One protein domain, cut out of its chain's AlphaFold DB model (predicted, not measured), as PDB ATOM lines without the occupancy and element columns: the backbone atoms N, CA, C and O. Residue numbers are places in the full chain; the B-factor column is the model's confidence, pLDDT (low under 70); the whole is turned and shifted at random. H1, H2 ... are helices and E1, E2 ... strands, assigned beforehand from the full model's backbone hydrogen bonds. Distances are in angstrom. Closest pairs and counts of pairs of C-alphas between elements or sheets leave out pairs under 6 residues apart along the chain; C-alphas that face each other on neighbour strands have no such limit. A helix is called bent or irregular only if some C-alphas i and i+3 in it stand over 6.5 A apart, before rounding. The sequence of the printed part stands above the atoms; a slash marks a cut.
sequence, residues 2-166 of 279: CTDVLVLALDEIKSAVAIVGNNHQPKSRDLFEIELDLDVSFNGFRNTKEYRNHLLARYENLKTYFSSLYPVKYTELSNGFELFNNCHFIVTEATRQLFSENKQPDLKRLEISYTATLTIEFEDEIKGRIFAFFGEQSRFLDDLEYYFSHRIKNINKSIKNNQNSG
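Overview. This is residues 2 to 166 of the 279 residues of an uncharacterized protein of Flavobacterium sp. BFFFF2 (UniProt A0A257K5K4). Four helices form an elongated up-and-down bundle, with H4 running nearly the full length of the model. At one end of the bundle a small three-stranded sheet covers the early part of H4, and beyond it the hairpin of E2 and E3 reaches away from the helices. The printed part has 165 residues, in the order H1, E1, E2, E3, E4, H2, H3, E5, H4; the three-stranded sheet, E4 E1 E5, is mixed, E2 and E3 are antiparallel, and the class is mostly helix. The whole is loose, with a radius of gyration of the C-alphas of 20.6 A, and spans 71 by 36 by 25 A, only just a rod.

Along the chain. Find C-alpha 4 at (8.525, 13.095, 18.926); there H1 begins, residues 4 to 14. Next come E1, residues 16 to 20, E2, residues 25 to 30, E3, residues 33 to 37, and E4, residues 40 to 42. H2, residues 48 to 69, is 31.6 A long, and H3, residues 77 to 98, is 31.5 A. After E5, residues 110 to 115, H4 runs 69.4 A from residue 120 to C-alpha 166 at (11.866, -6.166, 49.193); it is irregular, with C-alphas 121 and 124 7.3 A apart.

Arrangement. Begin with the bundle, in which each helix runs against the one before. H4 touches H3 with its residues 138 to 159 alone, opposite ways at a shallow tilt of 19 degrees; their closest C-alphas, His 88 and Phe 148, are 5.5 A apart. H4 touches H2 with its residues 129 to 144 alone, closest at the C-alphas of Thr 48 and Phe 133, 5.6 A. H1 touches H3, and only just touches H2, with 3 pairs of C-alphas within 8 A. H4 is on one face of the sheet, two layers, at a height of 12.3 A; H2 only grazes the sheet with residues 48 to 51. Look for N 18 and O 111, 2.8 A, between parallel E1 and E5; N 19 and O 41, 2.9 A, between antiparallel E4 and E1; and N 27 and O 35, 2.7 A, in the hairpin of E2 and E3. Every O i to N i+4 pair is within hydrogen-bond range in H2 and H3, against 6 of 7 in H1 and 41 of 43 in H4.

Size, cuts and confidence. The C-alphas farthest apart, Phe 32 and Gly 166, are 72.5 A apart. The printed part has no cut, and the link from H3 to E5 is long, 11 residues. Mean pLDDT of the printed part is 76.8; look for values under 70 at residues 21 to 38, 70 to 79 and 158 to 166, among others.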
ATOM      1  N   CYS A   2      10.502   8.475  21.110       60.84
ATOM      2  CA  CYS A   2       9.222   8.400  21.855       60.84
ATOM      3  C   CYS A   2       8.560   9.756  22.167       60.84
ATOM      4  O   CYS A   2       7.336   9.852  22.191       60.84
ATOM      5  N   THR A   3       9.345  10.809  22.397       73.00
ATOM      6  CA  THR A   3       8.838  12.172  22.643       73.00
ATOM      7  C   THR A   3       8.346  12.868  21.376       73.00
ATOM      8  O   THR A   3       7.553  13.798  21.462       73.00
ATOM      9  N   ASP A   4       8.768  12.406  20.199       80.81
ATOM     10  CA  ASP A   4       8.525  13.095  18.926       80.81
ATOM     11  C   ASP A   4       7.033  13.052  18.561       80.81
ATOM     12  O   ASP A   4       6.481  14.027  18.062       80.81
ATOM     13  N   VAL A   5       6.339  11.959  18.906       84.06
ATOM     14  CA  VAL A   5       4.885  11.819  18.706       84.06
ATOM     15  C   VAL A   5       4.098  12.809  19.573       84.06
ATOM     16  O   VAL A   5       3.097  13.366  19.122       84.06
ATOM     17  N   LEU A   6       4.563  13.058  20.803       87.19
ATOM     18  CA  LEU A   6       3.974  14.059  21.693       87.19
ATOM     19  C   LEU A   6       4.225  15.472  21.160       87.19
ATOM     20  O   LEU A   6       3.289  16.259  21.090       87.19
ATOM     21  N   VAL A   7       5.453  15.775  20.733       85.81
ATOM     22  CA  VAL A   7       5.796  17.081  20.150       85.81
ATOM     23  C   VAL A   7       4.947  17.364  18.912       85.81
ATOM     24  O   VAL A   7       4.364  18.436  18.826       85.81
ATOM     25  N   LEU A   8       4.760  16.385  18.020       85.38
ATOM     26  CA  LEU A   8       3.890  16.531  16.847       85.38
ATOM     27  C   LEU A   8       2.427  16.812  17.217       85.38
ATOM     28  O   LEU A   8       1.751  17.567  16.526       85.38
ATOM     29  N   ALA A   9       1.912  16.201  18.286       85.19
ATOM     30  CA  ALA A   9       0.565  16.501  18.774       85.19
ATOM     31  C   ALA A   9       0.473  17.896  19.417       85.19
ATOM     32  O   ALA A   9      -0.559  18.554  19.310       85.19
ATOM     33  N   LEU A  10       1.548  18.357  20.063       86.56
ATOM     34  CA  LEU A  10       1.621  19.691  20.655       86.56
ATOM     35  C   LEU A  10       1.835  20.791  19.605       86.56
ATOM     36  O   LEU A  10       1.347  21.899  19.784       86.56
ATOM     37  N   ASP A  11       2.522  20.510  18.501       84.62
ATOM     38  CA  ASP A  11       2.702  21.473  17.411       84.62
ATOM     39  C   ASP A  11       1.380  21.789  16.705       84.62
ATOM     40  O   ASP A  11       1.125  22.935  16.339       84.62
ATOM     41  N   GLU A  12       0.491  20.807  16.595       80.31
ATOM     42  CA  GLU A  12      -0.835  21.004  16.015       80.31
ATOM     43  C   GLU A  12      -1.661  22.023  16.811       80.31
ATOM     44  O   GLU A  12      -2.213  22.971  16.245       80.31
ATOM     45  N   ILE A  13      -1.672  21.892  18.140       83.94
ATOM     46  CA  ILE A  13      -2.368  22.838  19.015       83.94
ATOM     47  C   ILE A  13      -1.651  24.182  19.135       83.94
ATOM     48  O   ILE A  13      -2.270  25.091  19.674       83.94
ATOM     49  N   LYS A  14      -0.400  24.346  18.666       80.69
ATOM     50  CA  LYS A  14       0.259  25.667  18.578       80.69
ATOM     51  C   LYS A  14      -0.345  26.515  17.467       80.69
ATOM     52  O   LYS A  14      -0.423  27.732  17.625       80.69
ATOM     53  N   SER A  15      -0.830  25.895  16.395       76.31
ATOM     54  CA  SER A  15      -1.559  26.600  15.341       76.31
ATOM     55  C   SER A  15      -3.007  26.881  15.771       76.31
ATOM     56  O   SER A  15      -3.683  26.014  16.332       76.31
ATOM     57  N   ALA A  16      -3.478  28.109  15.561       82.12
ATOM     58  CA  ALA A  16      -4.867  28.498  15.791       82.12
ATOM     59  C   ALA A  16      -5.329  29.373  14.623       82.12
ATOM     60  O   ALA A  16      -5.198  30.589  14.664       82.12
ATOM     61  N   VAL A  17      -5.842  28.740  13.572       82.81
ATOM     62  CA  VAL A  17      -6.353  29.409  12.375       82.81
ATOM     63  C   VAL A  17      -7.874  29.402  12.412       82.81
ATOM     64  O   VAL A  17      -8.482  28.335  12.511       82.81
ATOM     65  N   ALA A  18      -8.493  30.572  12.304       82.94
ATOM     66  CA  ALA A  18      -9.932  30.726  12.148       82.94
ATOM     67  C   ALA A  18     -10.293  31.167  10.722       82.94
ATOM     68  O   ALA A  18      -9.603  31.986  10.105       82.94
ATOM     69  N   ILE A  19     -11.400  30.631  10.212       82.12
ATOM     70  CA  ILE A  19     -12.071  31.064   8.983       82.12
ATOM     71  C   ILE A  19     -13.504  31.407   9.375       82.12
ATOM     72  O   ILE A  19     -14.219  30.553   9.902       82.12
ATOM     73  N   VAL A  20     -13.917  32.645   9.105       78.56
ATOM     74  CA  VAL A  20     -15.278  33.126   9.356       78.56
ATOM     75  C   VAL A  20     -15.970  33.370   8.017       78.56
ATOM     76  O   VAL A  20     -15.690  34.350   7.323       78.56
ATOM     77  N   GLY A  21     -16.836  32.435   7.630       68.50
ATOM     78  CA  GLY A  21     -17.628  32.459   6.405       68.50
ATOM     79  C   GLY A  21     -18.893  33.320   6.504       68.50
ATOM     80  O   GLY A  21     -19.345  33.672   7.590       68.50
ATOM     81  N   ASN A  22     -19.483  33.631   5.344       58.66
ATOM     82  CA  ASN A  22     -20.731  34.407   5.218       58.66
ATOM     83  C   ASN A  22     -21.989  33.532   5.049       58.66
ATOM     84  O   ASN A  22     -23.101  34.052   4.981       58.66
ATOM     85  N   ASN A  23     -21.836  32.210   4.921       58.50
ATOM     86  CA  ASN A  23     -22.956  31.300   4.682       58.50
ATOM     87  C   ASN A  23     -23.585  30.873   6.008       58.50
ATOM     88  O   ASN A  23     -23.425  29.736   6.448       58.50
ATOM     89  N   HIS A  24     -24.315  31.790   6.637       62.47
ATOM     90  CA  HIS A  24     -25.114  31.467   7.811       62.47
ATOM     91  C   HIS A  24     -26.267  30.549   7.394       62.47
ATOM     92  O   HIS A  24     -27.224  30.996   6.758       62.47
ATOM     93  N   GLN A  25     -26.162  29.249   7.677       58.41
ATOM     94  CA  GLN A  25     -27.253  28.335   7.357       58.41
ATOM     95  C   GLN A  25     -28.379  28.523   8.380       58.41
ATOM     96  O   GLN A  25     -28.124  28.426   9.583       58.41
ATOM     97  N   PRO A  26     -29.623  28.775   7.938       56.59
ATOM     98  CA  PRO A  26     -30.755  28.847   8.844       56.59
ATOM     99  C   PRO A  26     -30.997  27.464   9.449       56.59
ATOM    100  O   PRO A  26     -31.232  26.481   8.745       56.59
ATOM    101  N   LYS A  27     -30.943  27.395  10.771       61.56
ATOM    102  CA  LYS A  27     -31.173  26.203  11.571       61.56
ATOM    103  C   LYS A  27     -32.428  26.445  12.393       61.56
ATOM    104  O   LYS A  27     -32.487  27.362  13.201       61.56
ATOM    105  N   SER A  28     -33.472  25.660  12.151       53.00
ATOM    106  CA  SER A  28     -34.694  25.756  12.952       53.00
ATOM    107  C   SER A  28     -34.380  25.294  14.376       53.00
ATOM    108  O   SER A  28     -33.972  24.150  14.588       53.00
ATOM    109  N   ARG A  29     -34.514  26.215  15.333       55.56
ATOM    110  CA  ARG A  29     -34.418  25.943  16.772       55.56
ATOM    111  C   ARG A  29     -35.734  25.358  17.283       55.56
ATOM    112  O   ARG A  29     -35.718  24.456  18.115       55.56
ATOM    113  N   ASP A  30     -36.843  25.835  16.718       63.47
ATOM    114  CA  ASP A  30     -38.193  25.295  16.877       63.47
ATOM    115  C   ASP A  30     -39.050  25.638  15.635       63.47
ATOM    116  O   ASP A  30     -38.579  26.347  14.739       63.47
ATOM    117  N   LEU A  31     -40.310  25.183  15.567       64.81
ATOM    118  CA  LEU A  31     -41.240  25.433  14.437       64.81
ATOM    119  C   LEU A  31     -41.406  26.921  14.050       64.81
ATOM    120  O   LEU A  31     -41.835  27.216  12.935       64.81
ATOM    121  N   PHE A  32     -41.068  27.844  14.955       59.12
ATOM    122  CA  PHE A  32     -41.250  29.290  14.794       59.12
ATOM    123  C   PHE A  32     -39.954  30.104  14.924       59.12
ATOM    124  O   PHE A  32     -39.976  31.308  14.680       59.12
ATOM    125  N   GLU A  33     -38.834  29.472  15.285       50.81
ATOM    126  CA  GLU A  33     -37.560  30.154  15.527       50.81
ATOM    127  C   GLU A  33     -36.484  29.627  14.577       50.81
ATOM    128  O   GLU A  33     -36.161  28.435  14.563       50.81
ATOM    129  N   ILE A  34     -35.926  30.534  13.774       57.06
ATOM    130  CA  ILE A  34     -34.807  30.269  12.871       57.06
ATOM    131  C   ILE A  34     -33.562  30.903  13.494       57.06
ATOM    132  O   ILE A  34     -33.489  32.121  13.631       57.06
ATOM    133  N   GLU A  35     -32.592  30.076  13.865       59.38
ATOM    134  CA  GLU A  35     -31.278  30.485  14.354       59.38
ATOM    135  C   GLU A  35     -30.287  30.426  13.184       59.38
ATOM    136  O   GLU A  35     -30.210  29.430  12.466       59.38
ATOM    137  N   LEU A  36     -29.563  31.512  12.925       60.38
ATOM    138  CA  LEU A  36     -28.545  31.554  11.875       60.38
ATOM    139  C   LEU A  36     -27.261  30.916  12.421       60.38
ATOM    140  O   LEU A  36     -26.612  31.494  13.284       60.38
ATOM    141  N   ASP A  37     -26.891  29.722  11.946       65.25
ATOM    142  CA  ASP A  37     -25.657  29.063  12.395       65.25
ATOM    143  C   ASP A  37     -24.452  29.755  11.741       65.25
ATOM    144  O   ASP A  37     -24.297  29.731  10.516       65.25
ATOM    145  N   LEU A  38     -23.611  30.406  12.546       68.56
ATOM    146  CA  LEU A  38     -22.390  31.051  12.071       68.56
ATOM    147  C   LEU A  38     -21.415  30.020  11.482       68.56
ATOM    148  O   LEU A  38     -21.027  29.060  12.152       68.56
ATOM    149  N   ASP A  39     -20.954  30.252  10.254       73.81
ATOM    150  CA  ASP A  39     -19.962  29.407   9.586       73.81
ATOM    151  C   ASP A  39     -18.551  29.778  10.065       73.81
ATOM    152  O   ASP A  39     -17.817  30.516   9.409       73.81
ATOM    153  N   VAL A  40     -18.198  29.335  11.274       78.75
ATOM    154  CA  VAL A  40     -16.869  29.544  11.867       78.75
ATOM    155  C   VAL A  40     -16.151  28.210  11.953       78.75
ATOM    156  O   VAL A  40     -16.551  27.336  12.723       78.75
ATOM    157  N   SER A  41     -15.051  28.086  11.214       82.56
ATOM    158  CA  SER A  41     -14.179  26.917  11.282       82.56
ATOM    159  C   SER A  41     -12.844  27.249  11.934       82.56
ATOM    160  O   SER A  41     -12.310  28.351  11.786       82.56
ATOM    161  N   PHE A  42     -12.312  26.280  12.675       83.44
ATOM    162  CA  PHE A  42     -11.041  26.393  13.384       83.44
ATOM    163  C   PHE A  42     -10.123  25.249  12.976       83.44
ATOM    164  O   PHE A  42     -10.541  24.094  13.013       83.44
ATOM    165  N   ASN A  43      -8.885  25.551  12.582       83.25
ATOM    166  CA  ASN A  43      -7.890  24.577  12.114       83.25
ATOM    167  C   ASN A  43      -8.442  23.597  11.051       83.25
ATOM    168  O   ASN A  43      -8.061  22.431  11.013       83.25
ATOM    169  N   GLY A  44      -9.372  24.058  10.203       81.19
ATOM    170  CA  GLY A  44     -10.021  23.243   9.166       81.19
ATOM    171  C   GLY A  44     -11.236  22.418   9.623       81.19
ATOM    172  O   GLY A  44     -11.826  21.718   8.800       81.19
ATOM    173  N   PHE A  45     -11.651  22.511  10.891       85.44
ATOM    174  CA  PHE A  45     -12.839  21.837  11.433       85.44
ATOM    175  C   PHE A  45     -14.043  22.771  11.465       85.44
ATOM    176  O   PHE A  45     -13.925  23.911  11.910       85.44
ATOM    177  N   ARG A  46     -15.222  22.284  11.052       81.19
ATOM    178  CA  ARG A  46     -16.413  23.125  10.819       81.19
ATOM    179  C   ARG A  46     -17.025  23.704  12.086       81.19
ATOM    180  O   ARG A  46     -17.806  24.640  12.022       81.19
ATOM    181  N   ASN A  47     -16.756  23.088  13.230       83.19
ATOM    182  CA  ASN A  47     -17.268  23.524  14.518       83.19
ATOM    183  C   ASN A  47     -16.368  23.013  15.649       83.19
ATOM    184  O   ASN A  47     -15.589  22.069  15.494       83.19
ATOM    185  N   THR A  48     -16.530  23.606  16.831       84.75
ATOM    186  CA  THR A  48     -15.772  23.248  18.036       84.75
ATOM    187  C   THR A  48     -15.977  21.785  18.455       84.75
ATOM    188  O   THR A  48     -15.079  21.175  19.030       84.75
ATOM    189  N   LYS A  49     -17.131  21.178  18.138       86.88
ATOM    190  CA  LYS A  49     -17.435  19.778  18.472       86.88
ATOM    191  C   LYS A  49     -16.632  18.791  17.618       86.88
ATOM    192  O   LYS A  49     -16.123  17.807  18.149       86.88
ATOM    193  N   GLU A  50     -16.499  19.047  16.320       87.44
ATOM    194  CA  GLU A  50     -15.637  18.276  15.418       87.44
ATOM    195  C   GLU A  50     -14.176  18.371  15.852       87.44
ATOM    196  O   GLU A  50     -13.511  17.343  15.984       87.44
ATOM    197  N   TYR A  51     -13.717  19.582  16.178       89.12
ATOM    198  CA  TYR A  51     -12.368  19.798  16.693       89.12
ATOM    199  C   TYR A  51     -12.118  19.045  18.010       89.12
ATOM    200  O   TYR A  51     -11.109  18.358  18.162       89.12
ATOM    201  N   ARG A  52     -13.078  19.076  18.942       90.12
ATOM    202  CA  ARG A  52     -13.015  18.287  20.181       90.12
ATOM    203  C   ARG A  52     -12.898  16.788  19.908       90.12
ATOM    204  O   ARG A  52     -12.084  16.117  20.536       90.12
ATOM    205  N   ASN A  53     -13.709  16.245  19.001       91.25
ATOM    206  CA  ASN A  53     -13.661  14.819  18.666       91.25
ATOM    207  C   ASN A  53     -12.300  14.422  18.083       91.25
ATOM    208  O   ASN A  53     -11.779  13.355  18.407       91.25
ATOM    209  N   HIS A  54     -11.715  15.295  17.265       91.38
ATOM    210  CA  HIS A  54     -10.368  15.118  16.736       91.38
ATOM    211  C   HIS A  54      -9.305  15.096  17.845       91.38
ATOM    212  O   HIS A  54      -8.515  14.153  17.914       91.38
ATOM    213  N   LEU A  55      -9.336  16.058  18.776       90.62
ATOM    214  CA  LEU A  55      -8.425  16.079  19.929       90.62
ATOM    215  C   LEU A  55      -8.585  14.844  20.830       90.62
ATOM    216  O   LEU A  55      -7.588  14.286  21.287       90.62
ATOM    217  N   LEU A  56      -9.814  14.365  21.042       91.31
ATOM    218  CA  LEU A  56     -10.074  13.131  21.792       91.31
ATOM    219  C   LEU A  56      -9.485  11.898  21.096       91.31
ATOM    220  O   LEU A  56      -8.835  11.076  21.745       91.31
ATOM    221  N   ALA A  57      -9.664  11.773  19.779       91.38
ATOM    222  CA  ALA A  57      -9.056  10.691  19.009       91.38
ATOM    223  C   ALA A  57      -7.521  10.748  19.085       91.38
ATOM    224  O   ALA A  57      -6.856   9.724  19.255       91.38
ATOM    225  N   ARG A  58      -6.948  11.956  19.027       90.31
ATOM    226  CA  ARG A  58      -5.506  12.178  19.174       90.31
ATOM    227  C   ARG A  58      -5.002  11.777  20.560       90.31
ATOM    228  O   ARG A  58      -3.983  11.091  20.656       90.31
ATOM    229  N   TYR A  59      -5.722  12.155  21.611       92.56
ATOM    230  CA  TYR A  59      -5.417  11.772  22.987       92.56
ATOM    231  C   TYR A  59      -5.421  10.247  23.163       92.56
ATOM    232  O   TYR A  59      -4.458   9.687  23.688       92.56
ATOM    233  N   GLU A  60      -6.445   9.547  22.665       91.81
ATOM    234  CA  GLU A  60      -6.505   8.083  22.769       91.81
ATOM    235  C   GLU A  60      -5.399   7.392  21.950       91.81
ATOM    236  O   GLU A  60      -4.832   6.394  22.405       91.81
ATOM    237  N   ASN A  61      -5.000   7.951  20.802       90.69
ATOM    238  CA  ASN A  61      -3.843   7.465  20.041       90.69
ATOM    239  C   ASN A  61      -2.533   7.606  20.832       90.69
ATOM    240  O   ASN A  61      -1.761   6.648  20.919       90.69
ATOM    241  N   LEU A  62      -2.294   8.766  21.457       90.06
ATOM    242  CA  LEU A  62      -1.121   8.995  22.312       90.06
ATOM    243  C   LEU A  62      -1.111   8.038  23.502       90.06
ATOM    244  O   LEU A  62      -0.107   7.389  23.786       90.06
ATOM    245  N   LYS A  63      -2.248   7.905  24.180       89.81
ATOM    246  CA  LYS A  63      -2.415   7.001  25.313       89.81
ATOM    247  C   LYS A  63      -2.157   5.551  24.922       89.81
ATOM    248  O   LYS A  63      -1.484   4.842  25.670       89.81
ATOM    249  N   THR A  64      -2.635   5.115  23.758       89.00
ATOM    250  CA  THR A  64      -2.381   3.768  23.225       89.00
ATOM    251  C   THR A  64      -0.897   3.568  22.920       89.00
ATOM    252  O   THR A  64      -0.323   2.565  23.343       89.00
ATOM    253  N   TYR A  65      -0.249   4.550  22.285       88.62
ATOM    254  CA  TYR A  65       1.187   4.538  21.987       88.62
ATOM    255  C   TYR A  65       2.054   4.456  23.255       88.62
ATOM    256  O   TYR A  65       2.904   3.580  23.390       88.62
ATOM    257  N   PHE A  66       1.809   5.316  24.244       85.31
ATOM    258  CA  PHE A  66       2.564   5.292  25.500       85.31
ATOM    259  C   PHE A  66       2.254   4.059  26.362       85.31
ATOM    260  O   PHE A  66       3.100   3.621  27.148       85.31
ATOM    261  N   SER A  67       1.063   3.474  26.215       83.25
ATOM    262  CA  SER A  67       0.703   2.227  26.899       83.25
ATOM    263  C   SER A  67       1.339   0.995  26.253       83.25
ATOM    264  O   SER A  67       1.654   0.053  26.978       83.25
ATOM    265  N   SER A  68       1.555   0.991  24.932       82.38
ATOM    266  CA  SER A  68       2.217  -0.117  24.229       82.38
ATOM    267  C   SER A  68       3.730  -0.138  24.453       82.38
ATOM    268  O   SER A  68       4.306  -1.217  24.569       82.38
ATOM    269  N   LEU A  69       4.363   1.032  24.583       72.31
ATOM    270  CA  LEU A  69       5.797   1.156  24.870       72.31
ATOM    271  C   LEU A  69       6.180   0.666  26.270       72.31
ATOM    272  O   LEU A  69       7.267   0.132  26.462       72.31
ATOM    273  N   TYR A  70       5.291   0.846  27.247       65.94
ATOM    274  CA  TYR A  70       5.516   0.422  28.627       65.94
ATOM    275  C   TYR A  70       4.310  -0.370  29.127       65.94
ATOM    276  O   TYR A  70       3.463   0.175  29.858       65.94
ATOM    277  N   PRO A  71       4.224  -1.667  28.762       59.84
ATOM    278  CA  PRO A  71       3.329  -2.567  29.457       59.84
ATOM    279  C   PRO A  71       3.721  -2.554  30.933       59.84
ATOM    280  O   PRO A  71       4.892  -2.463  31.288       59.84
ATOM    281  N   VAL A  72       2.729  -2.655  31.810       53.69
ATOM    282  CA  VAL A  72       2.824  -2.522  33.278       53.69
ATOM    283  C   VAL A  72       3.769  -3.567  33.938       53.69
ATOM    284  O   VAL A  72       3.815  -3.688  35.154       53.69
ATOM    285  N   LYS A  73       4.570  -4.320  33.169       53.34
ATOM    286  CA  LYS A  73       5.514  -5.360  33.599       53.34
ATOM    287  C   LYS A  73       6.973  -4.852  33.695       53.34
ATOM    288  O   LYS A  73       7.838  -5.226  32.914       53.34
ATOM    289  N   TYR A  74       7.216  -4.007  34.697       54.94
ATOM    290  CA  TYR A  74       8.302  -4.086  35.702       54.94
ATOM    291  C   TYR A  74       9.755  -4.496  35.354       54.94
ATOM    292  O   TYR A  74      10.437  -5.009  36.236       54.94
ATOM    293  N   THR A  75      10.293  -4.253  34.160       53.38
ATOM    294  CA  THR A  75      11.729  -4.542  33.898       53.38
ATOM    295  C   THR A  75      12.614  -3.302  33.739       53.38
ATOM    296  O   THR A  75      13.796  -3.378  34.050       53.38
ATOM    297  N   GLU A  76      12.051  -2.128  33.423       57.66
ATOM    298  CA  GLU A  76      12.816  -0.878  33.237       57.66
ATOM    299  C   GLU A  76      12.137   0.342  33.896       57.66
ATOM    300  O   GLU A  76      11.777   1.326  33.247       57.66
ATOM    301  N   LEU A  77      11.916   0.281  35.215       62.41
ATOM    302  CA  LEU A  77      11.224   1.343  35.970       62.41
ATOM    303  C   LEU A  77      11.913   2.718  35.872       62.41
ATOM    304  O   LEU A  77      11.221   3.736  35.850       62.41
ATOM    305  N   SER A  78      13.248   2.750  35.797       61.91
ATOM    306  CA  SER A  78      14.027   3.996  35.726       61.91
ATOM    307  C   SER A  78      13.845   4.714  34.385       61.91
ATOM    308  O   SER A  78      13.518   5.899  34.362       61.91
ATOM    309  N   ASN A  79      13.943   3.979  33.271       66.75
ATOM    310  CA  ASN A  79      13.795   4.529  31.919       66.75
ATOM    311  C   ASN A  79      12.373   5.061  31.678       66.75
ATOM    312  O   ASN A  79      12.185   6.140  31.113       66.75
ATOM    313  N   GLY A  80      11.359   4.338  32.167       70.00
ATOM    314  CA  GLY A  80       9.968   4.778  32.083       70.00
ATOM    315  C   GLY A  80       9.692   6.036  32.909       70.00
ATOM    316  O   GLY A  80       8.984   6.931  32.448       70.00
ATOM    317  N   PHE A  81      10.262   6.138  34.114       75.00
ATOM    318  CA  PHE A  81      10.093   7.310  34.977       75.00
ATOM    319  C   PHE A  81      10.672   8.582  34.348       75.00
ATOM    320  O   PHE A  81       9.990   9.606  34.309       75.00
ATOM    321  N   GLU A  82      11.895   8.515  33.816       77.62
ATOM    322  CA  GLU A  82      12.523   9.649  33.130       77.62
ATOM    323  C   GLU A  82      11.738  10.069  31.886       77.62
ATOM    324  O   GLU A  82      11.476  11.259  31.701       77.62
ATOM    325  N   LEU A  83      11.284   9.106  31.077       82.75
ATOM    326  CA  LEU A  83      10.475   9.395  29.895       82.75
ATOM    327  C   LEU A  83       9.166  10.105  30.259       82.75
ATOM    328  O   LEU A  83       8.851  11.138  29.672       82.75
ATOM    329  N   PHE A  84       8.399   9.578  31.219       85.00
ATOM    330  CA  PHE A  84       7.119  10.181  31.597       85.00
ATOM    331  C   PHE A  84       7.289  11.536  32.289       85.00
ATOM    332  O   PHE A  84       6.467  12.419  32.054       85.00
ATOM    333  N   ASN A  85       8.355  11.740  33.072       82.19
ATOM    334  CA  ASN A  85       8.691  13.063  33.611       82.19
ATOM    335  C   ASN A  85       9.043  14.059  32.507       82.19
ATOM    336  O   ASN A  85       8.598  15.202  32.566       82.19
ATOM    337  N   ASN A  86       9.805  13.638  31.496       83.88
ATOM    338  CA  ASN A  86      10.123  14.495  30.360       83.88
ATOM    339  C   ASN A  86       8.852  14.856  29.573       83.88
ATOM    340  O   ASN A  86       8.607  16.025  29.301       83.88
ATOM    341  N   CYS A  87       7.981  13.882  29.288       86.19
ATOM    342  CA  CYS A  87       6.686  14.142  28.651       86.19
ATOM    343  C   CYS A  87       5.809  15.094  29.478       86.19
ATOM    344  O   CYS A  87       5.232  16.023  28.920       86.19
ATOM    345  N   HIS A  88       5.737  14.898  30.798       88.25
ATOM    346  CA  HIS A  88       5.012  15.796  31.695       88.25
ATOM    347  C   HIS A  88       5.571  17.219  31.626       88.25
ATOM    348  O   HIS A  88       4.813  18.164  31.456       88.25
ATOM    349  N   PHE A  89       6.894  17.369  31.702       85.81
ATOM    350  CA  PHE A  89       7.559  18.664  31.594       85.81
ATOM    351  C   PHE A  89       7.259  19.360  30.260       85.81
ATOM    352  O   PHE A  89       6.912  20.537  30.256       85.81
ATOM    353  N   ILE A  90       7.330  18.631  29.142       86.94
ATOM    354  CA  ILE A  90       7.015  19.163  27.810       86.94
ATOM    355  C   ILE A  90       5.567  19.671  27.752       86.94
ATOM    356  O   ILE A  90       5.326  20.751  27.214       86.94
ATOM    357  N   VAL A  91       4.608  18.924  28.312       87.94
ATOM    358  CA  VAL A  91       3.199  19.348  28.364       87.94
ATOM    359  C   VAL A  91       3.035  20.581  29.247       87.94
ATOM    360  O   VAL A  91       2.428  21.548  28.802       87.94
ATOM    361  N   THR A  92       3.618  20.602  30.448       86.62
ATOM    362  CA  THR A  92       3.537  21.757  31.358       86.62
ATOM    363  C   THR A  92       4.145  23.019  30.731       86.62
ATOM    364  O   THR A  92       3.550  24.094  30.813       86.62
ATOM    365  N   GLU A  93       5.297  22.912  30.061       85.06
ATOM    366  CA  GLU A  93       5.890  24.048  29.345       85.06
ATOM    367  C   GLU A  93       5.029  24.489  28.157       85.06
ATOM    368  O   GLU A  93       4.840  25.690  27.969       85.06
ATOM    369  N   ALA A  94       4.452  23.557  27.391       85.50
ATOM    370  CA  ALA A  94       3.519  23.898  26.317       85.50
ATOM    371  C   ALA A  94       2.281  24.628  26.860       85.50
ATOM    372  O   ALA A  94       1.880  25.645  26.299       85.50
ATOM    373  N   THR A  95       1.719  24.181  27.988       85.56
ATOM    374  CA  THR A  95       0.610  24.865  28.665       85.56
ATOM    375  C   THR A  95       0.993  26.286  29.058       85.56
ATOM    376  O   THR A  95       0.249  27.213  28.750       85.56
ATOM    377  N   ARG A  96       2.174  26.482  29.657       84.44
ATOM    378  CA  ARG A  96       2.666  27.809  30.059       84.44
ATOM    379  C   ARG A  96       2.930  28.739  28.870       84.44
ATOM    380  O   ARG A  96       2.794  29.950  28.999       84.44
ATOM    381  N   GLN A  97       3.342  28.190  27.729       83.38
ATOM    382  CA  GLN A  97       3.571  28.965  26.506       83.38
ATOM    383  C   GLN A  97       2.263  29.350  25.807       83.38
ATOM    384  O   GLN A  97       2.177  30.431  25.233       83.38
ATOM    385  N   LEU A  98       1.262  28.466  25.826       81.00
ATOM    386  CA  LEU A  98       0.004  28.650  25.096       81.00
ATOM    387  C   LEU A  98      -1.066  29.394  25.904       81.00
ATOM    388  O   LEU A  98      -1.955  30.013  25.315       81.00
ATOM    389  N   PHE A  99      -0.991  29.325  27.232       81.19
ATOM    390  CA  PHE A  99      -1.958  29.909  28.149       81.19
ATOM    391  C   PHE A  99      -1.243  30.672  29.270       81.19
ATOM    392  O   PHE A  99      -0.243  30.219  29.821       81.19
ATOM    393  N   SER A 100      -1.777  31.839  29.625       75.62
ATOM    394  CA  SER A 100      -1.281  32.637  30.758       75.62
ATOM    395  C   SER A 100      -1.603  31.981  32.114       75.62
ATOM    396  O   SER A 100      -2.367  31.018  32.172       75.62
ATOM    397  N   GLU A 101      -1.075  32.522  33.224       66.06
ATOM    398  CA  GLU A 101      -1.231  31.971  34.591       66.06
ATOM    399  C   GLU A 101      -2.692  31.696  35.011       66.06
ATOM    400  O   GLU A 101      -2.938  30.833  35.849       66.06
ATOM    401  N   ASN A 102      -3.672  32.347  34.371       65.25
ATOM    402  CA  ASN A 102      -5.105  32.147  34.616       65.25
ATOM    403  C   ASN A 102      -5.808  31.255  33.577       65.25
ATOM    404  O   ASN A 102      -7.030  31.322  33.443       65.25
ATOM    405  N   LYS A 103      -5.063  30.473  32.785       67.12
ATOM    406  CA  LYS A 103      -5.584  29.695  31.642       67.12
ATOM    407  C   LYS A 103      -6.346  30.540  30.611       67.12
ATOM    408  O   LYS A 103      -7.122  30.014  29.815       67.12
ATOM    409  N   GLN A 104      -6.124  31.855  30.610       72.31
ATOM    410  CA  GLN A 104      -6.683  32.742  29.599       72.31
ATOM    411  C   GLN A 104      -5.915  32.512  28.293       72.31
ATOM    412  O   GLN A 104      -4.674  32.511  28.325       72.31
ATOM    413  N   PRO A 105      -6.624  32.290  27.171       69.38
ATOM    414  CA  PRO A 105      -5.978  32.046  25.895       69.38
ATOM    415  C   PRO A 105      -5.216  33.279  25.431       69.38
ATOM    416  O   PRO A 105      -5.738  34.396  25.494       69.38
ATOM    417  N   ASP A 106      -4.000  33.081  24.924       74.56
ATOM    418  CA  ASP A 106      -3.310  34.150  24.213       74.56
ATOM    419  C   ASP A 106      -3.963  34.347  22.839       74.56
ATOM    420  O   ASP A 106      -3.658  33.655  21.864       74.56
ATOM    421  N   LEU A 107      -4.899  35.297  22.772       70.88
ATOM    422  CA  LEU A 107      -5.633  35.636  21.552       70.88
ATOM    423  C   LEU A 107      -4.707  36.096  20.415       70.88
ATOM    424  O   LEU A 107      -5.108  36.028  19.258       70.88
ATOM    425  N   LYS A 108      -3.460  36.502  20.710       72.00
ATOM    426  CA  LYS A 108      -2.462  36.854  19.683       72.00
ATOM    427  C   LYS A 108      -2.083  35.674  18.792       72.00
ATOM    428  O   LYS A 108      -1.522  35.878  17.721       72.00
ATOM    429  N   ARG A 109      -2.374  34.450  19.236       77.12
ATOM    430  CA  ARG A 109      -2.123  33.218  18.487       77.12
ATOM    431  C   ARG A 109      -3.200  32.914  17.451       77.12
ATOM    432  O   ARG A 109      -2.976  32.063  16.598       77.12
ATOM    433  N   LEU A 110      -4.359  33.568  17.542       80.25
ATOM    434  CA  LEU A 110      -5.442  33.378  16.593       80.25
ATOM    435  C   LEU A 110      -5.116  34.101  15.282       80.25
ATOM    436  O   LEU A 110      -5.174  35.326  15.202       80.25
ATOM    437  N   GLU A 111      -4.807  33.333  14.249       80.50
ATOM    438  CA  GLU A 111      -4.677  33.829  12.888       80.50
ATOM    439  C   GLU A 111      -6.038  33.760  12.198       80.50
ATOM    440  O   GLU A 111      -6.652  32.697  12.093       80.50
ATOM    441  N   ILE A 112      -6.532  34.899  11.718       78.75
ATOM    442  CA  ILE A 112      -7.790  34.944  10.979       78.75
ATOM    443  C   ILE A 112      -7.461  34.951   9.489       78.75
ATOM    444  O   ILE A 112      -7.059  35.968   8.930       78.75
ATOM    445  N   SER A 113      -7.621  33.793   8.858       73.50
ATOM    446  CA  SER A 113      -7.266  33.583   7.448       73.50
ATOM    447  C   SER A 113      -8.307  34.146   6.473       73.50
ATOM    448  O   SER A 113      -7.971  34.521   5.352       73.50
ATOM    449  N   TYR A 114      -9.567  34.240   6.901       71.44
ATOM    450  CA  TYR A 114     -10.650  34.834   6.124       71.44
ATOM    451  C   TYR A 114     -11.733  35.381   7.054       71.44
ATOM    452  O   TYR A 114     -12.185  34.682   7.967       71.44
ATOM    453  N   THR A 115     -12.165  36.612   6.792       68.88
ATOM    454  CA  THR A 115     -13.351  37.219   7.397       68.88
ATOM    455  C   THR A 115     -14.291  37.687   6.306       68.88
ATOM    456  O   THR A 115     -13.923  38.463   5.424       68.88
ATOM    457  N   ALA A 116     -15.534  37.241   6.381       65.12
ATOM    458  CA  ALA A 116     -16.606  37.879   5.648       65.12
ATOM    459  C   ALA A 116     -17.160  39.091   6.430       65.12
ATOM    460  O   ALA A 116     -16.801  39.301   7.592       65.12
ATOM    461  N   THR A 117     -17.979  39.933   5.793       61.25
ATOM    462  CA  THR A 117     -18.528  41.149   6.417       61.25
ATOM    463  C   THR A 117     -19.456  40.781   7.575       61.25
ATOM    464  O   THR A 117     -20.614  40.436   7.365       61.25
ATOM    465  N   LEU A 118     -18.942  40.858   8.799       62.81
ATOM    466  CA  LEU A 118     -19.687  40.534  10.009       62.81
ATOM    467  C   LEU A 118     -20.607  41.687  10.411       62.81
ATOM    468  O   LEU A 118     -20.162  42.824  10.565       62.81
ATOM    469  N   THR A 119     -21.887  41.388  10.623       65.38
ATOM    470  CA  THR A 119     -22.789  42.275  11.362       65.38
ATOM    471  C   THR A 119     -22.436  42.241  12.851       65.38
ATOM    472  O   THR A 119     -22.082  41.197  13.397       65.38
ATOM    473  N   ILE A 120     -22.544  43.397  13.516       69.38
ATOM    474  CA  ILE A 120     -22.197  43.595  14.940       69.38
ATOM    475  C   ILE A 120     -22.932  42.594  15.852       69.38
ATOM    476  O   ILE A 120     -22.410  42.179  16.880       69.38
ATOM    477  N   GLU A 121     -24.119  42.149  15.440       71.94
ATOM    478  CA  GLU A 121     -24.972  41.197  16.161       71.94
ATOM    479  C   GLU A 121     -24.309  39.832  16.420       71.94
ATOM    480  O   GLU A 121     -24.647  39.171  17.398       71.94
ATOM    481  N   PHE A 122     -23.335  39.420  15.600       73.25
ATOM    482  CA  PHE A 122     -22.661  38.121  15.737       73.25
ATOM    483  C   PHE A 122     -21.324  38.187  16.486       73.25
ATOM    484  O   PHE A 122     -20.667  37.161  16.677       73.25
ATOM    485  N   GLU A 123     -20.898  39.374  16.925       74.19
ATOM    486  CA  GLU A 123     -19.589  39.570  17.554       74.19
ATOM    487  C   GLU A 123     -19.434  38.740  18.840       74.19
ATOM    488  O   GLU A 123     -18.419  38.060  19.032       74.19
ATOM    489  N   ASP A 124     -20.451  38.746  19.702       78.75
ATOM    490  CA  ASP A 124     -20.427  38.018  20.974       78.75
ATOM    491  C   ASP A 124     -20.467  36.499  20.778       78.75
ATOM    492  O   ASP A 124     -19.777  35.760  21.489       78.75
ATOM    493  N   GLU A 125     -21.201  36.015  19.776       80.19
ATOM    494  CA  GLU A 125     -21.258  34.584  19.472       80.19
ATOM    495  C   GLU A 125     -19.918  34.082  18.911       80.19
ATOM    496  O   GLU A 125     -19.428  33.025  19.318       80.19
ATOM    497  N   ILE A 126     -19.260  34.862  18.047       79.00
ATOM    498  CA  ILE A 126     -17.927  34.531  17.520       79.00
ATOM    499  C   ILE A 126     -16.897  34.499  18.643       79.00
ATOM    500  O   ILE A 126     -16.127  33.539  18.733       79.00
ATOM    501  N   LYS A 127     -16.907  35.497  19.535       81.31
ATOM    502  CA  LYS A 127     -16.065  35.483  20.739       81.31
ATOM    503  C   LYS A 127     -16.321  34.219  21.556       81.31
ATOM    504  O   LYS A 127     -15.368  33.530  21.912       81.31
ATOM    505  N   GLY A 128     -17.587  33.865  21.785       83.62
ATOM    506  CA  GLY A 128     -17.976  32.630  22.469       83.62
ATOM    507  C   GLY A 128     -17.393  31.373  21.814       83.62
ATOM    508  O   GLY A 128     -16.810  30.534  22.505       83.62
ATOM    509  N   ARG A 129     -17.465  31.262  20.482       83.75
ATOM    510  CA  ARG A 129     -16.901  30.131  19.722       83.75
ATOM    511  C   ARG A 129     -15.371  30.082  19.780       83.75
ATOM    512  O   ARG A 129     -14.814  28.994  19.925       83.75
ATOM    513  N   ILE A 130     -14.699  31.234  19.734       84.94
ATOM    514  CA  ILE A 130     -13.241  31.347  19.899       84.94
ATOM    515  C   ILE A 130     -12.823  30.882  21.300       84.94
ATOM    516  O   ILE A 130     -11.920  30.055  21.437       84.94
ATOM    517  N   PHE A 131     -13.497  31.359  22.350       86.62
ATOM    518  CA  PHE A 131     -13.215  30.921  23.718       86.62
ATOM    519  C   PHE A 131     -13.492  29.430  23.908       86.62
ATOM    520  O   PHE A 131     -12.700  28.750  24.557       86.62
ATOM    521  N   ALA A 132     -14.559  28.898  23.306       87.06
ATOM    522  CA  ALA A 132     -14.840  27.467  23.327       87.06
ATOM    523  C   ALA A 132     -13.733  26.657  22.629       87.06
ATOM    524  O   ALA A 132     -13.289  25.647  23.167       87.06
ATOM    525  N   PHE A 133     -13.234  27.117  21.476       88.81
ATOM    526  CA  PHE A 133     -12.110  26.490  20.771       88.81
ATOM    527  C   PHE A 133     -10.847  26.415  21.638       88.81
ATOM    528  O   PHE A 133     -10.266  25.338  21.803       88.81
ATOM    529  N   PHE A 134     -10.452  27.530  22.253       88.12
ATOM    530  CA  PHE A 134      -9.319  27.540  23.175       88.12
ATOM    531  C   PHE A 134      -9.578  26.722  24.445       88.12
ATOM    532  O   PHE A 134      -8.654  26.110  24.980       88.12
ATOM    533  N   GLY A 135     -10.828  26.666  24.907       88.62
ATOM    534  CA  GLY A 135     -11.255  25.805  26.005       88.62
ATOM    535  C   GLY A 135     -11.001  24.326  25.714       88.62
ATOM    536  O   GLY A 135     -10.482  23.618  26.575       88.62
ATOM    537  N   GLU A 136     -11.272  23.864  24.491       90.38
ATOM    538  CA  GLU A 136     -10.980  22.482  24.089       90.38
ATOM    539  C   GLU A 136      -9.468  22.207  23.987       90.38
ATOM    540  O   GLU A 136      -9.013  21.134  24.381       90.38
ATOM    541  N   GLN A 137      -8.662  23.178  23.540       90.06
ATOM    542  CA  GLN A 137      -7.195  23.053  23.558       90.06
ATOM    543  C   GLN A 137      -6.639  22.964  24.986       90.06
ATOM    544  O   GLN A 137      -5.782  22.125  25.264       90.06
ATOM    545  N   SER A 138      -7.149  23.800  25.893       89.50
ATOM    546  CA  SER A 138      -6.790  23.786  27.315       89.50
ATOM    547  C   SER A 138      -7.152  22.449  27.962       89.50
ATOM    548  O   SER A 138      -6.326  21.824  28.624       89.50
ATOM    549  N   ARG A 139      -8.352  21.935  27.673       90.38
ATOM    550  CA  ARG A 139      -8.806  20.630  28.160       90.38
ATOM    551  C   ARG A 139      -7.925  19.479  27.675       90.38
ATOM    552  O   ARG A 139      -7.596  18.599  28.461       90.38
ATOM    553  N   PHE A 140      -7.530  19.486  26.405       91.44
ATOM    554  CA  PHE A 140      -6.629  18.470  25.860       91.44
ATOM    555  C   PHE A 140      -5.271  18.450  26.582       91.44
ATOM    556  O   PHE A 140      -4.749  17.377  26.885       91.44
ATOM    557  N   LEU A 141      -4.719  19.623  26.899       90.88
ATOM    558  CA  LEU A 141      -3.490  19.739  27.687       90.88
ATOM    559  C   LEU A 141      -3.677  19.244  29.125       90.88
ATOM    560  O   LEU A 141      -2.836  18.487  29.607       90.88
ATOM    561  N   ASP A 142      -4.787  19.604  29.773       90.56
ATOM    562  CA  ASP A 142      -5.131  19.133  31.119       90.56
ATOM    563  C   ASP A 142      -5.248  17.596  31.166       90.56
ATOM    564  O   ASP A 142      -4.728  16.955  32.082       90.56
ATOM    565  N   ASP A 143      -5.882  16.987  30.157       91.75
ATOM    566  CA  ASP A 143      -6.023  15.532  30.047       91.75
ATOM    567  C   ASP A 143      -4.653  14.842  29.869       91.75
ATOM    568  O   ASP A 143      -4.390  13.801  30.485       91.75
ATOM    569  N   LEU A 144      -3.744  15.429  29.079       91.56
ATOM    570  CA  LEU A 144      -2.370  14.936  28.922       91.56
ATOM    571  C   LEU A 144      -1.544  15.085  30.202       91.56
ATOM    572  O   LEU A 144      -0.858  14.141  30.604       91.56
ATOM    573  N   GLU A 145      -1.611  16.244  30.856       90.50
ATOM    574  CA  GLU A 145      -0.906  16.503  32.110       90.50
ATOM    575  C   GLU A 145      -1.377  15.523  33.188       90.50
ATOM    576  O   GLU A 145      -0.556  14.848  33.822       90.50
ATOM    577  N   TYR A 146      -2.695  15.345  33.316       91.81
ATOM    578  CA  TYR A 146      -3.292  14.359  34.208       91.81
ATOM    579  C   TYR A 146      -2.815  12.942  33.886       91.81
ATOM    580  O   TYR A 146      -2.406  12.215  34.798       91.81
ATOM    581  N   TYR A 147      -2.826  12.543  32.611       91.44
ATOM    582  CA  TYR A 147      -2.367  11.223  32.188       91.44
ATOM    583  C   TYR A 147      -0.919  10.968  32.616       91.44
ATOM    584  O   TYR A 147      -0.644   9.965  33.287       91.44
ATOM    585  N   PHE A 148       0.007  11.873  32.291       89.56
ATOM    586  CA  PHE A 148       1.419  11.697  32.630       89.56
ATOM    587  C   PHE A 148       1.652  11.744  34.141       89.56
ATOM    588  O   PHE A 148       2.321  10.859  34.679       89.56
ATOM    589  N   SER A 149       1.019  12.680  34.854       87.44
ATOM    590  CA  SER A 149       1.050  12.744  36.319       87.44
ATOM    591  C   SER A 149       0.550  11.446  36.957       87.44
ATOM    592  O   SER A 149       1.149  10.926  37.900       87.44
ATOM    593  N   HIS A 150      -0.546  10.886  36.442       88.69
ATOM    594  CA  HIS A 150      -1.105   9.629  36.922       88.69
ATOM    595  C   HIS A 150      -0.164   8.445  36.646       88.69
ATOM    596  O   HIS A 150       0.036   7.601  37.523       88.69
ATOM    597  N   ARG A 151       0.482   8.391  35.473       84.81
ATOM    598  CA  ARG A 151       1.490   7.365  35.150       84.81
ATOM    599  C   ARG A 151       2.709   7.463  36.067       84.81
ATOM    600  O   ARG A 151       3.106   6.443  36.625       84.81
ATOM    601  N   ILE A 152       3.229   8.667  36.310       84.06
ATOM    602  CA  ILE A 152       4.332   8.919  37.252       84.06
ATOM    603  C   ILE A 152       3.945   8.474  38.667       84.06
ATOM    604  O   ILE A 152       4.699   7.755  39.323       84.06
ATOM    605  N   LYS A 153       2.746   8.836  39.141       83.62
ATOM    606  CA  LYS A 153       2.227   8.405  40.452       83.62
ATOM    607  C   LYS A 153       2.123   6.886  40.557       83.62
ATOM    608  O   LYS A 153       2.496   6.333  41.589       83.62
ATOM    609  N   ASN A 154       1.661   6.214  39.505       82.25
ATOM    610  CA  ASN A 154       1.578   4.758  39.478       82.25
ATOM    611  C   ASN A 154       2.957   4.110  39.490       82.25
ATOM    612  O   ASN A 154       3.163   3.211  40.291       82.25
ATOM    613  N   ILE A 155       3.915   4.609  38.704       76.19
ATOM    614  CA  ILE A 155       5.308   4.145  38.744       76.19
ATOM    615  C   ILE A 155       5.897   4.348  40.142       76.19
ATOM    616  O   ILE A 155       6.459   3.419  40.706       76.19
ATOM    617  N   ASN A 156       5.683   5.506  40.765       76.19
ATOM    618  CA  ASN A 156       6.122   5.768  42.136       76.19
ATOM    619  C   ASN A 156       5.458   4.838  43.159       76.19
ATOM    620  O   ASN A 156       6.112   4.383  44.095       76.19
ATOM    621  N   LYS A 157       4.165   4.537  43.004       76.69
ATOM    622  CA  LYS A 157       3.443   3.583  43.860       76.69
ATOM    623  C   LYS A 157       3.964   2.162  43.660       76.69
ATOM    624  O   LYS A 157       4.158   1.452  44.635       76.69
ATOM    625  N   SER A 158       4.223   1.770  42.422       68.75
ATOM    626  CA  SER A 158       4.839   0.509  42.021       68.75
ATOM    627  C   SER A 158       6.244   0.344  42.598       68.75
ATOM    628  O   SER A 158       6.553  -0.691  43.177       68.75
ATOM    629  N   ILE A 159       7.057   1.396  42.521       66.00
ATOM    630  CA  ILE A 159       8.380   1.491  43.138       66.00
ATOM    631  C   ILE A 159       8.260   1.342  44.663       66.00
ATOM    632  O   ILE A 159       8.900   0.468  45.236       66.00
ATOM    633  N   LYS A 160       7.370   2.096  45.325       64.19
ATOM    634  CA  LYS A 160       7.116   1.990  46.779       64.19
ATOM    635  C   LYS A 160       6.579   0.620  47.208       64.19
ATOM    636  O   LYS A 160       6.935   0.118  48.266       64.19
ATOM    637  N   ASN A 161       5.724   0.003  46.400       59.62
ATOM    638  CA  ASN A 161       5.166  -1.314  46.690       59.62
ATOM    639  C   ASN A 161       6.218  -2.415  46.530       59.62
ATOM    640  O   ASN A 161       6.274  -3.294  47.382       59.62
ATOM    641  N   ASN A 162       7.088  -2.327  45.517       52.94
ATOM    642  CA  ASN A 162       8.243  -3.219  45.378       52.94
ATOM    643  C   ASN A 162       9.269  -3.016  46.504       52.94
ATOM    644  O   ASN A 162       9.842  -3.987  46.985       52.94
ATOM    645  N   GLN A 163       9.443  -1.788  46.999       48.97
ATOM    646  CA  GLN A 163      10.252  -1.525  48.196       48.97
ATOM    647  C   GLN A 163       9.663  -2.170  49.462       48.97
ATOM    648  O   GLN A 163      10.417  -2.586  50.342       48.97
ATOM    649  N   ASN A 164       8.331  -2.286  49.551       41.53
ATOM    650  CA  ASN A 164       7.638  -2.928  50.674       41.53
ATOM    651  C   ASN A 164       7.658  -4.467  50.606       41.53
ATOM    652  O   ASN A 164       7.562  -5.110  51.649       41.53
ATOM    653  N   SER A 165       7.808  -5.067  49.420       41.72
ATOM    654  CA  SER A 165       8.029  -6.514  49.240       41.72
ATOM    655  C   SER A 165       9.512  -6.910  49.144       41.72
ATOM    656  O   SER A 165       9.828  -8.096  49.204       41.72
ATOM    657  N   GLY A 166      10.429  -5.941  49.087       39.19
ATOM    658  CA  GLY A 166      11.866  -6.166  49.193       39.19
ATOM    659  C   GLY A 166      12.698  -4.950  48.786       39.19
ATOM    660  O   GLY A 166      13.087  -4.836  47.633       39.19
TER     661      GLY A 166